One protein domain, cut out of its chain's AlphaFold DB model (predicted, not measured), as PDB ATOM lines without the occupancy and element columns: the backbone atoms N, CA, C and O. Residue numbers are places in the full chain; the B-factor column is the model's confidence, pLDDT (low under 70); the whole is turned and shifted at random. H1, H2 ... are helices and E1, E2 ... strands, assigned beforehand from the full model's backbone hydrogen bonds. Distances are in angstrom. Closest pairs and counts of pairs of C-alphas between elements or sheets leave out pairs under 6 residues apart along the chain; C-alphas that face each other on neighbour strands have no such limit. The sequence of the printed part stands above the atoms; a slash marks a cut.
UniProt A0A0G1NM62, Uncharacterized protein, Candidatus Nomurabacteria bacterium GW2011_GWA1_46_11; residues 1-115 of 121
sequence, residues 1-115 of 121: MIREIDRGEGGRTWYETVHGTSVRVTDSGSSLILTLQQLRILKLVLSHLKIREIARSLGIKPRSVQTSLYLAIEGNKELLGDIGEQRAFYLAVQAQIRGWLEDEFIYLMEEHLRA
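AT A GLANCE: This is residues 1 to 115 of the 121 residues of an uncharacterized protein of Candidatus Nomurabacteria bacterium GW2011_GWA1_46_11 (UniProt A0A0G1NM62). What shape do these atoms make? A strongly twisted wall of four strands, E1 to E4, stands at one side, with H6 slanting over E2 and E3 on one face and no named helix over the other. H1 lies in the middle, H2 beyond it away from the sheet, H3 crosses H1 from H2 toward E4, and H4 and H5 lie by E4. What builds it, and how large is it? The printed part has 115 residues with four named strands and then six named helices, of mixed class. The sheet, in order E1 E2 E3 E4, is a meander, each strand the antiparallel neighbour of the one before. The whole is compact, with a radius of gyration of the C-alphas of 13.6 A, and spans 35 by 32 by 27 A.

HOW THE PARTS SIT: How do the strands pair? E1, residues 3 to 6, and E2, residues 12 to 18, form a hairpin at 156 degrees, with N 5 and O 13 2.8 A apart. E2 and E3, residues 22 to 27, form another at 159 degrees, with N 16 and O 24 3.0 A apart. E3 and E4, residues 30 to 35, form a third at 159 degrees, with N 25 and O 32 2.8 A apart. Which helix touches most others? H1, residues 36 to 46, is the hub. It touches H2, residues 51 to 58, at a steep tilt of 52 degrees, with C-alphas 44 and 54 closest at 6.2 A, and H3, residues 62 to 74, about perpendicular at 83 degrees, with C-alphas 38 and 68 closest at 5.9 A. H6, residues 103 to 115, touches H1 with residues 106 to 110 alone, at a shallow tilt of 9 degrees, opposite ways, with C-alphas 36 and 110 closest at 6.9 A. What is on the sheet? H6 has a height over the sheet of 8.6 A, and its line stands at 42 degrees to E2 on the local plane, slantwise to the strands. H1, H3, H4, residues 77 to 80, and H5, residues 86 to 97, only graze the sheet, and H2 is not on it. Are the helix backbones whole? In H1, H2, H3, H5 and H6 every O i to N i+4 pair is within hydrogen-bond range; H4 is too short for one, and its one O i to N i+3 pair is within range.

IN THESE COORDINATES: Where do the named elements begin and end? E1 begins at C-alpha 3 (131.024, 123.790, 68.930), and H6 ends at C-alpha 115 (140.969, 119.079, 74.578). Which are longest? From first to last C-alpha, E2 measures 19.1 A, H3 18.5 A and H6 18.3 A.

THE WHOLE: Is anything missing or stretched? The printed part has no cut, and each link between named elements is tight; the two C-alphas farthest apart, of Glu 9 and Lys 61, are 38.6 A apart. Where is confidence low? The mean pLDDT of the printed part is 79.6; residue 1 and residues 7 to 11, 28 to 30 and 80 to 99 are under 70.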
ATOM      1  N   MET A   1     132.909 116.537  67.586       69.25
ATOM      2  CA  MET A   1     132.064 117.363  68.482       69.25
ATOM      3  C   MET A   1     132.046 118.760  67.899       69.25
ATOM      4  O   MET A   1     133.106 119.371  67.855       69.25
ATOM      5  N   ILE A   2     130.882 119.210  67.432       76.06
ATOM      6  CA  ILE A   2     130.691 120.555  66.874       76.06
ATOM      7  C   ILE A   2     130.506 121.530  68.039       76.06
ATOM      8  O   ILE A   2     129.807 121.212  69.004       76.06
ATOM      9  N   ARG A   3     131.173 122.683  67.980       79.00
ATOM     10  CA  ARG A   3     131.024 123.790  68.930       79.00
ATOM     11  C   ARG A   3     130.603 125.055  68.195       79.00
ATOM     12  O   ARG A   3     130.942 125.225  67.031       79.00
ATOM     13  N   GLU A   4     129.877 125.916  68.889       80.25
ATOM     14  CA  GLU A   4     129.353 127.180  68.370       80.25
ATOM     15  C   GLU A   4     129.982 128.345  69.137       80.25
ATOM     16  O   GLU A   4     130.160 128.266  70.355       80.25
ATOM     17  N   ILE A   5     130.333 129.405  68.414       77.50
ATOM     18  CA  ILE A   5     130.734 130.703  68.955       77.50
ATOM     19  C   ILE A   5     129.735 131.724  68.433       77.50
ATOM     20  O   ILE A   5     129.581 131.882  67.219       77.50
ATOM     21  N   ASP A   6     129.090 132.429  69.357       72.19
ATOM     22  CA  ASP A   6     128.323 133.622  69.030       72.19
ATOM     23  C   ASP A   6     129.286 134.811  68.913       72.19
ATOM     24  O   ASP A   6     130.001 135.132  69.868       72.19
ATOM     25  N   ARG A   7     129.350 135.428  67.728       65.62
ATOM     26  CA  ARG A   7     130.167 136.625  67.469       65.62
ATOM     27  C   ARG A   7     129.346 137.920  67.520       65.62
ATOM     28  O   ARG A   7     129.835 138.962  67.084       65.62
ATOM     29  N   GLY A   8     128.118 137.886  68.041       67.00
ATOM     30  CA  GLY A   8     127.232 139.046  68.096       67.00
ATOM     31  C   GLY A   8     126.764 139.459  66.698       67.00
ATOM     32  O   GLY A   8     126.178 138.660  65.972       67.00
ATOM     33  N   GLU A   9     127.040 140.701  66.291       59.22
ATOM     34  CA  GLU A   9     126.619 141.245  64.984       59.22
ATOM     35  C   GLU A   9     127.252 140.529  63.772       59.22
ATOM     36  O   GLU A   9     126.778 140.683  62.649       59.22
ATOM     37  N   GLY A  10     128.303 139.727  63.987       57.56
ATOM     38  CA  GLY A  10     129.042 139.009  62.943       57.56
ATOM     39  C   GLY A  10     128.495 137.630  62.555       57.56
ATOM     40  O   GLY A  10     129.085 136.993  61.689       57.56
ATOM     41  N   GLY A  11     127.407 137.156  63.173       68.38
ATOM     42  CA  GLY A  11     126.837 135.831  62.901       68.38
ATOM     43  C   GLY A  11     127.368 134.716  63.811       68.38
ATOM     44  O   GLY A  11     128.048 134.955  64.812       68.38
ATOM     45  N   ARG A  12     126.999 133.469  63.490       71.19
ATOM     46  CA  ARG A  12     127.365 132.270  64.261       71.19
ATOM     47  C   ARG A  12     128.476 131.522  63.548       71.19
ATOM     48  O   ARG A  12     128.328 131.139  62.390       71.19
ATOM     49  N   THR A  13     129.567 131.269  64.262       77.25
ATOM     50  CA  THR A  13     130.671 130.453  63.758       77.25
ATOM     51  C   THR A  13     130.635 129.082  64.424       77.25
ATOM     52  O   THR A  13     130.745 128.970  65.647       77.25
ATOM     53  N   TRP A  14     130.536 128.024  63.626       82.50
ATOM     54  CA  TRP A  14     130.688 126.648  64.090       82.50
ATOM     55  C   TRP A  14     132.095 126.152  63.825       82.50
ATOM     56  O   TRP A  14     132.712 126.502  62.821       82.50
ATOM     57  N   TYR A  15     132.609 125.314  64.716       83.44
ATOM     58  CA  TYR A  15     133.896 124.680  64.508       83.44
ATOM     59  C   TYR A  15     133.954 123.256  65.057       83.44
ATOM     60  O   TYR A  15     133.317 122.913  66.058       83.44
ATOM     61  N   GLU A  16     134.737 122.414  64.390       85.00
ATOM     62  CA  GLU A  16     134.960 121.024  64.779       85.00
ATOM     63  C   GLU A  16     136.373 120.550  64.430       85.00
ATOM     64  O   GLU A  16     136.962 120.959  63.431       85.00
ATOM     65  N   THR A  17     136.919 119.642  65.238       84.00
ATOM     66  CA  THR A  17     138.178 118.966  64.904       84.00
ATOM     67  C   THR A  17     137.966 118.007  63.730       84.00
ATOM     68  O   THR A  17     137.119 117.118  63.803       84.00
ATOM     69  N   VAL A  18     138.793 118.134  62.692       78.81
ATOM     70  CA  VAL A  18     138.828 117.250  61.520       78.81
ATOM     71  C   VAL A  18     140.245 116.694  61.366       78.81
ATOM     72  O   VAL A  18     141.227 117.406  61.560       78.81
ATOM     73  N   HIS A  19     140.378 115.401  61.059       78.88
ATOM     74  CA  HIS A  19     141.676 114.718  60.909       78.88
ATOM     75  C   HIS A  19     142.643 114.891  62.108       78.88
ATOM     76  O   HIS A  19     143.859 114.879  61.948       78.88
ATOM     77  N   GLY A  20     142.112 115.077  63.325       75.50
ATOM     78  CA  GLY A  20     142.864 115.117  64.591       75.50
ATOM     79  C   GLY A  20     143.730 116.361  64.849       75.50
ATOM     80  O   GLY A  20     144.050 116.645  66.003       75.50
ATOM     81  N   THR A  21     144.116 117.113  63.818       78.69
ATOM     82  CA  THR A  21     144.978 118.311  63.936       78.69
ATOM     83  C   THR A  21     144.463 119.531  63.178       78.69
ATOM     84  O   THR A  21     144.997 120.629  63.363       78.69
ATOM     85  N   SER A  22     143.433 119.359  62.353       82.94
ATOM     86  CA  SER A  22     142.774 120.444  61.636       82.94
ATOM     87  C   SER A  22     141.478 120.819  62.334       82.94
ATOM     88  O   SER A  22     140.868 120.015  63.042       82.94
ATOM     89  N   VAL A  23     141.038 122.046  62.107       85.00
ATOM     90  CA  VAL A  23     139.719 122.515  62.500       85.00
ATOM     91  C   VAL A  23     138.974 122.921  61.242       85.00
ATOM     92  O   VAL A  23     139.507 123.654  60.407       85.00
ATOM     93  N   ARG A  24     137.748 122.423  61.102       85.75
ATOM     94  CA  ARG A  24     136.782 122.998  60.178       85.75
ATOM     95  C   ARG A  24     136.094 124.144  60.891       85.75
ATOM     96  O   ARG A  24     135.593 123.937  61.990       85.75
ATOM     97  N   VAL A  25     136.086 125.315  60.275       81.19
ATOM     98  CA  VAL A  25     135.384 126.508  60.740       81.19
ATOM     99  C   VAL A  25     134.339 126.867  59.692       81.19
ATOM    100  O   VAL A  25     134.664 126.934  58.509       81.19
ATOM    101  N   THR A  26     133.095 127.060  60.112       79.69
ATOM    102  CA  THR A  26     131.947 127.330  59.244       79.69
ATOM    103  C   THR A  26     131.220 128.578  59.733       79.69
ATOM    104  O   THR A  26     130.881 128.658  60.909       79.69
ATOM    105  N   ASP A  27     130.951 129.528  58.844       73.44
ATOM    106  CA  ASP A  27     130.161 130.735  59.121       73.44
ATOM    107  C   ASP A  27     129.351 131.106  57.881       73.44
ATOM    108  O   ASP A  27     129.881 131.129  56.769       73.44
ATOM    109  N   SER A  28     128.059 131.371  58.080       66.38
ATOM    110  CA  SER A  28     127.175 131.984  57.079       66.38
ATOM    111  C   SER A  28     127.272 131.379  55.663       66.38
ATOM    112  O   SER A  28     127.243 132.090  54.662       66.38
ATOM    113  N   GLY A  29     127.393 130.048  55.567       64.44
ATOM    114  CA  GLY A  29     127.449 129.302  54.299       64.44
ATOM    115  C   GLY A  29     128.849 129.078  53.716       64.44
ATOM    116  O   GLY A  29     128.978 128.364  52.726       64.44
ATOM    117  N   SER A  30     129.898 129.617  54.340       69.12
ATOM    118  CA  SER A  30     131.298 129.337  54.001       69.12
ATOM    119  C   SER A  30     131.915 128.407  55.039       69.12
ATOM    120  O   SER A  30     131.670 128.544  56.235       69.12
ATOM    121  N   SER A  31     132.734 127.455  54.597       76.69
ATOM    122  CA  SER A  31     133.478 126.566  55.486       76.69
ATOM    123  C   SER A  31     134.930 126.513  55.049       76.69
ATOM    124  O   SER A  31     135.192 126.414  53.860       76.69
ATOM    125  N   LEU A  32     135.871 126.509  55.988       81.44
ATOM    126  CA  LEU A  32     137.280 126.244  55.707       81.44
ATOM    127  C   LEU A  32     137.832 125.207  56.670       81.44
ATOM    128  O   LEU A  32     137.448 125.154  57.833       81.44
ATOM    129  N   ILE A  33     138.756 124.393  56.184       86.44
ATOM    130  CA  ILE A  33     139.489 123.398  56.954       86.44
ATOM    131  C   ILE A  33     140.940 123.856  57.028       86.44
ATOM    132  O   ILE A  33     141.644 123.915  56.017       86.44
ATOM    133  N   LEU A  34     141.389 124.195  58.235       87.56
ATOM    134  CA  LEU A  34     142.720 124.741  58.481       87.56
ATOM    135  C   LEU A  34     143.340 124.111  59.729       87.56
ATOM    136  O   LEU A  34     142.682 123.854  60.733       87.56
ATOM    137  N   THR A  35     144.646 123.895  59.690       90.75
ATOM    138  CA  THR A  35     145.453 123.597  60.880       90.75
ATOM    139  C   THR A  35     145.775 124.881  61.649       90.75
ATOM    140  O   THR A  35     145.776 125.975  61.080       90.75
ATOM    141  N   LEU A  36     146.163 124.761  62.925       88.56
ATOM    142  CA  LEU A  36     146.653 125.910  63.710       88.56
ATOM    143  C   LEU A  36     147.829 126.617  63.041       88.56
ATOM    144  O   LEU A  36     147.915 127.842  63.060       88.56
ATOM    145  N   GLN A  37     148.741 125.852  62.440       90.38
ATOM    146  CA  GLN A  37     149.882 126.433  61.746       90.38
ATOM    147  C   GLN A  37     149.428 127.252  60.535       90.38
ATOM    148  O   GLN A  37     149.944 128.346  60.321       90.38
ATOM    149  N   GLN A  38     148.450 126.763  59.769       89.81
ATOM    150  CA  GLN A  38     147.890 127.507  58.641       89.81
ATOM    151  C   GLN A  38     147.185 128.785  59.105       89.81
ATOM    152  O   GLN A  38     147.454 129.834  58.531       89.81
ATOM    153  N   LEU A  39     146.388 128.741  60.179       87.69
ATOM    154  CA  LEU A  39     145.768 129.938  60.769       87.69
ATOM    155  C   LEU A  39     146.816 130.979  61.194       87.69
ATOM    156  O   LEU A  39     146.741 132.139  60.794       87.69
ATOM    157  N   ARG A  40     147.851 130.557  61.934       89.50
ATOM    158  CA  ARG A  40     148.950 131.438  62.367       89.50
ATOM    159  C   ARG A  40     149.700 132.047  61.180       89.50
ATOM    160  O   ARG A  40     150.021 133.231  61.200       89.50
ATOM    161  N   ILE A  41     149.965 131.260  60.135       90.50
ATOM    162  CA  ILE A  41     150.615 131.757  58.917       90.50
ATOM    163  C   ILE A  41     149.723 132.776  58.200       90.50
ATOM    164  O   ILE A  41     150.214 133.844  57.843       90.50
ATOM    165  N   LEU A  42     148.433 132.480  58.009       86.50
ATOM    166  CA  LEU A  42     147.496 133.383  57.335       86.50
ATOM    167  C   LEU A  42     147.374 134.714  58.078       86.50
ATOM    168  O   LEU A  42     147.442 135.759  57.436       86.50
ATOM    169  N   LYS A  43     147.322 134.691  59.418       86.75
ATOM    170  CA  LYS A  43     147.353 135.904  60.248       86.75
ATOM    171  C   LYS A  43     148.572 136.775  59.936       86.75
ATOM    172  O   LYS A  43     148.432 137.969  59.698       86.75
ATOM    173  N   LEU A  44     149.765 136.183  59.896       88.75
ATOM    174  CA  LEU A  44     150.995 136.936  59.634       88.75
ATOM    175  C   LEU A  44     151.069 137.449  58.189       88.75
ATOM    176  O   LEU A  44     151.584 138.544  57.962       88.75
ATOM    177  N   VAL A  45     150.510 136.714  57.220       85.69
ATOM    178  CA  VAL A  45     150.338 137.233  55.854       85.69
ATOM    179  C   VAL A  45     149.399 138.442  55.842       85.69
ATOM    180  O   VAL A  45     149.689 139.416  55.148       85.69
ATOM    181  N   LEU A  46     148.315 138.431  56.631       81.50
ATOM    182  CA  LEU A  46     147.417 139.588  56.741       81.50
ATOM    183  C   LEU A  46     148.103 140.806  57.352       81.50
ATOM    184  O   LEU A  46     147.826 141.926  56.939       81.50
ATOM    185  N   SER A  47     149.032 140.593  58.282       84.19
ATOM    186  CA  SER A  47     149.909 141.642  58.812       84.19
ATOM    187  C   SER A  47     151.009 142.076  57.829       84.19
ATOM    188  O   SER A  47     151.924 142.797  58.216       84.19
ATOM    189  N   HIS A  48     150.927 141.657  56.562       84.50
ATOM    190  CA  HIS A  48     151.839 141.994  55.467       84.50
ATOM    191  C   HIS A  48     153.277 141.477  55.619       84.50
ATOM    192  O   HIS A  48     154.182 141.964  54.937       84.50
ATOM    193  N   LEU A  49     153.509 140.456  56.453       89.00
ATOM    194  CA  LEU A  49     154.831 139.840  56.561       89.00
ATOM    195  C   LEU A  49     155.139 138.990  55.323       89.00
ATOM    196  O   LEU A  49     154.311 138.223  54.826       89.00
ATOM    197  N   LYS A  50     156.386 139.057  54.858       91.19
ATOM    198  CA  LYS A  50     156.900 138.179  53.802       91.19
ATOM    199  C   LYS A  50     157.195 136.794  54.368       91.19
ATOM    200  O   LYS A  50     157.529 136.629  55.537       91.19
ATOM    201  N   ILE A  51     157.221 135.789  53.491       91.50
ATOM    202  CA  ILE A  51     157.500 134.379  53.831       91.50
ATOM    203  C   ILE A  51     158.696 134.195  54.782       91.50
ATOM    204  O   ILE A  51     158.626 133.400  55.716       91.50
ATOM    205  N   ARG A  52     159.801 134.923  54.567       95.00
ATOM    206  CA  ARG A  52     160.996 134.829  55.425       95.00
ATOM    207  C   ARG A  52     160.766 135.382  56.835       95.00
ATOM    208  O   ARG A  52     161.324 134.849  57.787       95.00
ATOM    209  N   GLU A  53     159.966 136.433  56.963       95.94
ATOM    210  CA  GLU A  53     159.629 137.066  58.242       95.94
ATOM    211  C   GLU A  53     158.655 136.190  59.027       95.94
ATOM    212  O   GLU A  53     158.874 135.943  60.210       95.94
ATOM    213  N   ILE A  54     157.664 135.614  58.341       93.88
ATOM    214  CA  ILE A  54     156.748 134.612  58.904       93.88
ATOM    215  C   ILE A  54     157.534 133.409  59.429       93.88
ATOM    216  O   ILE A  54     157.353 132.990  60.568       93.88
ATOM    217  N   ALA A  55     158.445 132.874  58.612       94.81
ATOM    218  CA  ALA A  55     159.287 131.743  58.982       94.81
ATOM    219  C   ALA A  55     160.103 132.030  60.251       94.81
ATOM    220  O   ALA A  55     160.145 131.200  61.157       94.81
ATOM    221  N   ARG A  56     160.692 133.230  60.341       96.75
ATOM    222  CA  ARG A  56     161.428 133.684  61.526       96.75
ATOM    223  C   ARG A  56     160.517 133.816  62.747       96.75
ATOM    224  O   ARG A  56     160.887 133.331  63.807       96.75
ATOM    225  N   SER A  57     159.347 134.433  62.593       96.19
ATOM    226  CA  SER A  57     158.380 134.636  63.680       96.19
ATOM    227  C   SER A  57     157.876 133.314  64.262       96.19
ATOM    228  O   SER A  57     157.727 133.198  65.473       96.19
ATOM    229  N   LEU A  58     157.665 132.309  63.412       94.25
ATOM    230  CA  LEU A  58     157.153 130.999  63.815       94.25
ATOM    231  C   LEU A  58     158.254 129.973  64.134       94.25
ATOM    232  O   LEU A  58     157.933 128.846  64.498       94.25
ATOM    233  N   GLY A  59     159.536 130.318  63.970       96.00
ATOM    234  CA  GLY A  59     160.650 129.391  64.200       96.00
ATOM    235  C   GLY A  59     160.687 128.194  63.238       96.00
ATOM    236  O   GLY A  59     161.176 127.125  63.602       96.00
ATOM    237  N   ILE A  60     160.172 128.342  62.011       96.06
ATOM    238  CA  ILE A  60     160.104 127.274  60.995       96.06
ATOM    239  C   ILE A  60     160.865 127.650  59.718       96.06
ATOM    240  O   ILE A  60     161.316 128.777  59.534       96.06
ATOM    241  N   LYS A  61     161.018 126.697  58.790       96.81
ATOM    242  CA  LYS A  61     161.698 126.948  57.508       96.81
ATOM    243  C   LYS A  61     160.785 127.725  56.541       96.81
ATOM    244  O   LYS A  61     159.601 127.404  56.452       96.81
ATOM    245  N   PRO A  62     161.318 128.645  55.710       95.44
ATOM    246  CA  PRO A  62     160.542 129.338  54.669       95.44
ATOM    247  C   PRO A  62     159.772 128.397  53.735       95.44
ATOM    248  O   PRO A  62     158.624 128.663  53.391       95.44
ATOM    249  N   ARG A  63     160.373 127.253  53.383       95.25
ATOM    250  CA  ARG A  63     159.716 126.216  52.579       95.25
ATOM    251  C   ARG A  63     158.481 125.640  53.279       95.25
ATOM    252  O   ARG A  63     157.471 125.423  52.629       95.25
ATOM    253  N   SER A  64     158.534 125.454  54.598       94.62
ATOM    254  CA  SER A  64     157.389 124.984  55.388       94.62
ATOM    255  C   SER A  64     156.241 125.993  55.382       94.62
ATOM    256  O   SER A  64     155.084 125.583  55.304       94.62
ATOM    257  N   VAL A  65     156.543 127.296  55.402       92.44
ATOM    258  CA  VAL A  65     155.531 128.357  55.254       92.44
ATOM    259  C   VAL A  65     154.862 128.264  53.882       92.44
ATOM    260  O   VAL A  65     153.639 128.207  53.802       92.44
ATOM    261  N   GLN A  66     155.653 128.175  52.806       89.88
ATOM    262  CA  GLN A  66     155.139 128.049  51.436       89.88
ATOM    263  C   GLN A  66     154.271 126.802  51.254       89.88
ATOM    264  O   GLN A  66     153.166 126.896  50.730       89.88
ATOM    265  N   THR A  67     154.740 125.644  51.724       92.69
ATOM    266  CA  THR A  67     153.973 124.396  51.671       92.69
ATOM    267  C   THR A  67     152.678 124.504  52.471       92.69
ATOM    268  O   THR A  67     151.638 124.075  51.989       92.69
ATOM    269  N   SER A  68     152.706 125.115  53.660       91.44
ATOM    270  CA  SER A  68     151.494 125.282  54.476       91.44
ATOM    271  C   SER A  68     150.456 126.162  53.786       91.44
ATOM    272  O   SER A  68     149.275 125.826  53.809       91.44
ATOM    273  N   LEU A  69     150.895 127.255  53.153       87.44
ATOM    274  CA  LEU A  69     150.035 128.141  52.365       87.44
ATOM    275  C   LEU A  69     149.445 127.425  51.154       87.44
ATOM    276  O   LEU A  69     148.242 127.493  50.941       87.44
ATOM    277  N   TYR A  70     150.273 126.696  50.404       86.88
ATOM    278  CA  TYR A  70     149.811 125.890  49.276       86.88
ATOM    279  C   TYR A  70     148.734 124.889  49.708       86.88
ATOM    280  O   TYR A  70     147.655 124.867  49.130       86.88
ATOM    281  N   LEU A  71     148.978 124.129  50.778       87.50
ATOM    282  CA  LEU A  71     148.007 123.165  51.299       87.50
ATOM    283  C   LEU A  71     146.736 123.832  51.840       87.50
ATOM    284  O   LEU A  71     145.663 123.246  51.741       87.50
ATOM    285  N   ALA A  72     146.839 125.039  52.408       85.81
ATOM    286  CA  ALA A  72     145.669 125.796  52.847       85.81
ATOM    287  C   ALA A  72     144.803 126.217  51.654       85.81
ATOM    288  O   ALA A  72     143.584 126.175  51.757       85.81
ATOM    289  N   ILE A  73     145.427 126.580  50.531       80.81
ATOM    290  CA  ILE A  73     144.727 126.910  49.289       80.81
ATOM    291  C   ILE A  73     144.081 125.658  48.710       80.81
ATOM    292  O   ILE A  73     142.860 125.602  48.619       80.81
ATOM    293  N   GLU A  74     144.881 124.643  48.374       82.75
ATOM    294  CA  GLU A  74     144.400 123.411  47.735       82.75
ATOM    295  C   GLU A  74     143.296 122.731  48.546       82.75
ATOM    296  O   GLU A  74     142.255 122.391  47.993       82.75
ATOM    297  N   GLY A  75     143.486 122.591  49.863       82.75
ATOM    298  CA  GLY A  75     142.521 121.928  50.742       82.75
ATOM    299  C   GLY A  75     141.198 122.677  50.915       82.75
ATOM    300  O   GLY A  75     140.260 122.110  51.467       82.75
ATOM    301  N   ASN A  76     141.115 123.930  50.460       80.56
ATOM    302  CA  ASN A  76     139.914 124.758  50.556       80.56
ATOM    303  C   ASN A  76     139.386 125.234  49.196       80.56
ATOM    304  O   ASN A  76     138.407 125.973  49.169       80.56
ATOM    305  N   LYS A  77     139.983 124.810  48.072       76.50
ATOM    306  CA  LYS A  77     139.565 125.235  46.723       76.50
ATOM    307  C   LYS A  77     138.085 124.980  46.453       76.50
ATOM    308  O   LYS A  77     137.392 125.874  45.992       76.50
ATOM    309  N   GLU A  78     137.583 123.795  46.786       73.19
ATOM    310  CA  GLU A  78     136.172 123.446  46.561       73.19
ATOM    311  C   GLU A  78     135.208 124.339  47.355       73.19
ATOM    312  O   GLU A  78     134.115 124.642  46.887       73.19
ATOM    313  N   LEU A  79     135.628 124.790  48.541       71.12
ATOM    314  CA  LEU A  79     134.823 125.625  49.435       71.12
ATOM    315  C   LEU A  79     134.915 127.115  49.084       71.12
ATOM    316  O   LEU A  79     134.002 127.881  49.382       71.12
ATOM    317  N   LEU A  80     136.017 127.520  48.456       65.31
ATOM    318  CA  LEU A  80     136.280 128.891  48.034       65.31
ATOM    319  C   LEU A  80     135.840 129.169  46.587       65.31
ATOM    320  O   LEU A  80     135.729 130.330  46.201       65.31
ATOM    321  N   GLY A  81     135.557 128.131  45.798       61.12
ATOM    322  CA  GLY A  81     135.326 128.243  44.360       61.12
ATOM    323  C   GLY A  81     136.636 128.335  43.572       61.12
ATOM    324  O   GLY A  81     137.728 128.273  44.139       61.12
ATOM    325  N   ASP A  82     136.535 128.468  42.247       59.44
ATOM    326  CA  ASP A  82     137.686 128.498  41.333       59.44
ATOM    327  C   ASP A  82     138.436 129.841  41.420       59.44
ATOM    328  O   ASP A  82     138.412 130.697  40.535       59.44
ATOM    329  N   ILE A  83     139.057 130.073  42.573       59.66
ATOM    330  CA  ILE A  83     139.861 131.249  42.847       59.66
ATOM    331  C   ILE A  83     141.254 130.985  42.272       59.66
ATOM    332  O   ILE A  83     142.159 130.513  42.959       59.66
ATOM    333  N   GLY A  84     141.413 131.272  40.980       50.25
ATOM    334  CA  GLY A  84     142.596 130.939  40.176       50.25
ATOM    335  C   GLY A  84     143.935 131.568  40.599       50.25
ATOM    336  O   GLY A  84     144.939 131.334  39.932       50.25
ATOM    337  N   GLU A  85     144.012 132.336  41.695       60.16
ATOM    338  CA  GLU A  85     145.253 132.990  42.131       60.16
ATOM    339  C   GLU A  85     145.441 133.004  43.656       60.16
ATOM    340  O   GLU A  85     144.516 133.293  44.416       60.16
ATOM    341  N   GLN A  86     146.692 132.823  44.112       62.81
ATOM    342  CA  GLN A  86     147.095 132.990  45.521       62.81
ATOM    343  C   GLN A  86     146.589 134.312  46.112       62.81
ATOM    344  O   GLN A  86     146.134 134.347  47.251       62.81
ATOM    345  N   ARG A  87     146.645 135.402  45.338       61.72
ATOM    346  CA  ARG A  87     146.190 136.727  45.771       61.72
ATOM    347  C   ARG A  87     144.684 136.766  46.019       61.72
ATOM    348  O   ARG A  87     144.255 137.357  47.002       61.72
ATOM    349  N   ALA A  88     143.902 136.120  45.164       58.38
ATOM    350  CA  ALA A  88     142.460 136.062  45.318       58.38
ATOM    351  C   ALA A  88     142.056 135.109  46.458       58.38
ATOM    352  O   ALA A  88     141.120 135.424  47.187       58.38
ATOM    353  N   PHE A  89     142.823 134.039  46.722       66.12
ATOM    354  CA  PHE A  89     142.666 133.247  47.948       66.12
ATOM    355  C   PHE A  89     142.890 134.115  49.183       66.12
ATOM    356  O   PHE A  89     142.057 134.118  50.078       66.12
ATOM    357  N   TYR A  90     143.965 134.911  49.225       65.62
ATOM    358  CA  TYR A  90     144.202 135.810  50.356       65.62
ATOM    359  C   TYR A  90     143.090 136.836  50.541       65.62
ATOM    360  O   TYR A  90     142.746 137.125  51.678       65.62
ATOM    361  N   LEU A  91     142.520 137.370  49.460       62.06
ATOM    362  CA  LEU A  91     141.403 138.315  49.537       62.06
ATOM    363  C   LEU A  91     140.104 137.639  50.001       62.06
ATOM    364  O   LEU A  91     139.399 138.199  50.836       62.06
ATOM    365  N   ALA A  92     139.813 136.425  49.526       61.69
ATOM    366  CA  ALA A  92     138.654 135.647  49.964       61.69
ATOM    367  C   ALA A  92     138.782 135.228  51.435       61.69
ATOM    368  O   ALA A  92     137.855 135.406  52.217       61.69
ATOM    369  N   VAL A  93     139.974 134.791  51.842       65.12
ATOM    370  CA  VAL A  93     140.349 134.542  53.237       65.12
ATOM    371  C   VAL A  93     140.229 135.832  54.058       65.12
ATOM    372  O   VAL A  93     139.599 135.829  55.106       65.12
ATOM    373  N   GLN A  94     140.739 136.973  53.588       64.38
ATOM    374  CA  GLN A  94     140.577 138.257  54.285       64.38
ATOM    375  C   GLN A  94     139.109 138.637  54.489       64.38
ATOM    376  O   GLN A  94     138.770 139.143  55.556       64.38
ATOM    377  N   ALA A  95     138.250 138.403  53.499       62.62
ATOM    378  CA  ALA A  95     136.827 138.707  53.594       62.62
ATOM    379  C   ALA A  95     136.080 137.736  54.525       62.62
ATOM    380  O   ALA A  95     135.215 138.169  55.278       62.62
ATOM    381  N   GLN A  96     136.429 136.446  54.499       64.06
ATOM    382  CA  GLN A  96     135.699 135.389  55.209       64.06
ATOM    383  C   GLN A  96     136.216 135.121  56.626       64.06
ATOM    384  O   GLN A  96     135.449 134.690  57.478       64.06
ATOM    385  N   ILE A  97     137.508 135.352  56.897       68.44
ATOM    386  CA  ILE A  97     138.154 134.870  58.127       68.44
ATOM    387  C   ILE A  97     138.816 135.955  58.963       68.44
ATOM    388  O   ILE A  97     139.543 135.632  59.898       68.44
ATOM    389  N   ARG A  98     138.573 137.242  58.677       67.19
ATOM    390  CA  ARG A  98     139.167 138.351  59.447       67.19
ATOM    391  C   ARG A  98     138.959 138.185  60.953       67.19
ATOM    392  O   ARG A  98     139.919 138.321  61.700       67.19
ATOM    393  N   GLY A  99     137.750 137.810  61.371       67.25
ATOM    394  CA  GLY A  99     137.464 137.500  62.773       67.25
ATOM    395  C   GLY A  99     138.144 136.214  63.264       67.25
ATOM    396  O   GLY A  99     138.520 136.098  64.425       67.25
ATOM    397  N   TRP A 100     138.359 135.222  62.402       72.62
ATOM    398  CA  TRP A 100     139.007 133.955  62.775       72.62
ATOM    399  C   TRP A 100     140.539 134.052  62.864       72.62
ATOM    400  O   TRP A 100     141.201 133.088  63.237       72.62
ATOM    401  N   LEU A 101     141.126 135.190  62.497       73.31
ATOM    402  CA  LEU A 101     142.569 135.428  62.587       73.31
ATOM    403  C   LEU A 101     142.957 136.294  63.793       73.31
ATOM    404  O   LEU A 101     144.133 136.622  63.966       73.31
ATOM    405  N   GLU A 102     141.982 136.633  64.632       79.00
ATOM    406  CA  GLU A 102     142.186 137.252  65.938       79.00
ATOM    407  C   GLU A 102     142.930 136.296  66.882       79.00
ATOM    408  O   GLU A 102     142.788 135.070  66.802       79.00
ATOM    409  N   ASP A 103     143.738 136.857  67.785       78.38
ATOM    410  CA  ASP A 103     144.517 136.064  68.740       78.38
ATOM    411  C   ASP A 103     143.622 135.236  69.659       78.38
ATOM    412  O   ASP A 103     143.923 134.063  69.894       78.38
ATOM    413  N   GLU A 104     142.494 135.795  70.117       80.56
ATOM    414  CA  GLU A 104     141.555 135.053  70.956       80.56
ATOM    415  C   GLU A 104     140.990 133.831  70.228       80.56
ATOM    416  O   GLU A 104     140.866 132.758  70.822       80.56
ATOM    417  N   PHE A 105     140.690 133.955  68.931       81.56
ATOM    418  CA  PHE A 105     140.170 132.830  68.163       81.56
ATOM    419  C   PHE A 105     141.228 131.747  67.961       81.56
ATOM    420  O   PHE A 105     140.944 130.568  68.175       81.56
ATOM    421  N   ILE A 106     142.458 132.116  67.587       83.06
ATOM    422  CA  ILE A 106     143.548 131.142  67.417       83.06
ATOM    423  C   ILE A 106     143.829 130.415  68.738       83.06
ATOM    424  O   ILE A 106     143.997 129.193  68.733       83.06
ATOM    425  N   TYR A 107     143.828 131.137  69.860       86.19
ATOM    426  CA  TYR A 107     143.965 130.550  71.190       86.19
ATOM    427  C   TYR A 107     142.828 129.560  71.495       86.19
ATOM    428  O   TYR A 107     143.073 128.428  71.913       86.19
ATOM    429  N   LEU A 108     141.583 129.935  71.202       85.38
ATOM    430  CA  LEU A 108     140.421 129.068  71.395       85.38
ATOM    431  C   LEU A 108     140.484 127.796  70.523       85.38
ATOM    432  O   LEU A 108     140.122 126.711  70.987       85.38
ATOM    433  N   MET A 109     140.984 127.892  69.287       87.12
ATOM    434  CA  MET A 109     141.240 126.723  68.432       87.12
ATOM    435  C   MET A 109     142.324 125.811  69.016       87.12
ATOM    436  O   MET A 109     142.219 124.585  68.937       87.12
ATOM    437  N   GLU A 110     143.366 126.392  69.608       87.25
ATOM    438  CA  GLU A 110     144.456 125.645  70.231       87.25
ATOM    439  C   GLU A 110     143.976 124.851  71.447       87.25
ATOM    440  O   GLU A 110     144.231 123.645  71.534       87.25
ATOM    441  N   GLU A 111     143.200 125.483  72.329       87.31
ATOM    442  CA  GLU A 111     142.567 124.806  73.464       87.31
ATOM    443  C   GLU A 111     141.584 123.724  72.999       87.31
ATOM    444  O   GLU A 111     141.559 122.622  73.555       87.31
ATOM    445  N   HIS A 112     140.816 123.980  71.934       83.81
ATOM    446  CA  HIS A 112     139.905 122.985  71.371       83.81
ATOM    447  C   HIS A 112     140.637 121.728  70.894       83.81
ATOM    448  O   HIS A 112     140.251 120.615  71.258       83.81
ATOM    449  N   LEU A 113     141.708 121.891  70.115       83.88
ATOM    450  CA  LEU A 113     142.496 120.768  69.609       83.88
ATOM    451  C   LEU A 113     143.229 120.026  70.732       83.88
ATOM    452  O   LEU A 113     143.330 118.798  70.692       83.88
ATOM    453  N   ARG A 114     143.703 120.740  71.761       84.31
ATOM    454  CA  ARG A 114     144.290 120.119  72.958       84.31
ATOM    455  C   ARG A 114     143.257 119.261  73.693       84.31
ATOM    456  O   ARG A 114     143.536 118.105  74.004       84.31
ATOM    457  N   ALA A 115     142.056 119.795  73.916       83.06
ATOM    458  CA  ALA A 115     140.969 119.079  74.578       83.06
ATOM    459  C   ALA A 115     140.471 117.875  73.762       83.06
ATOM    460  O   ALA A 115     140.112 116.853  74.342       83.06
TER     461      ALA A 115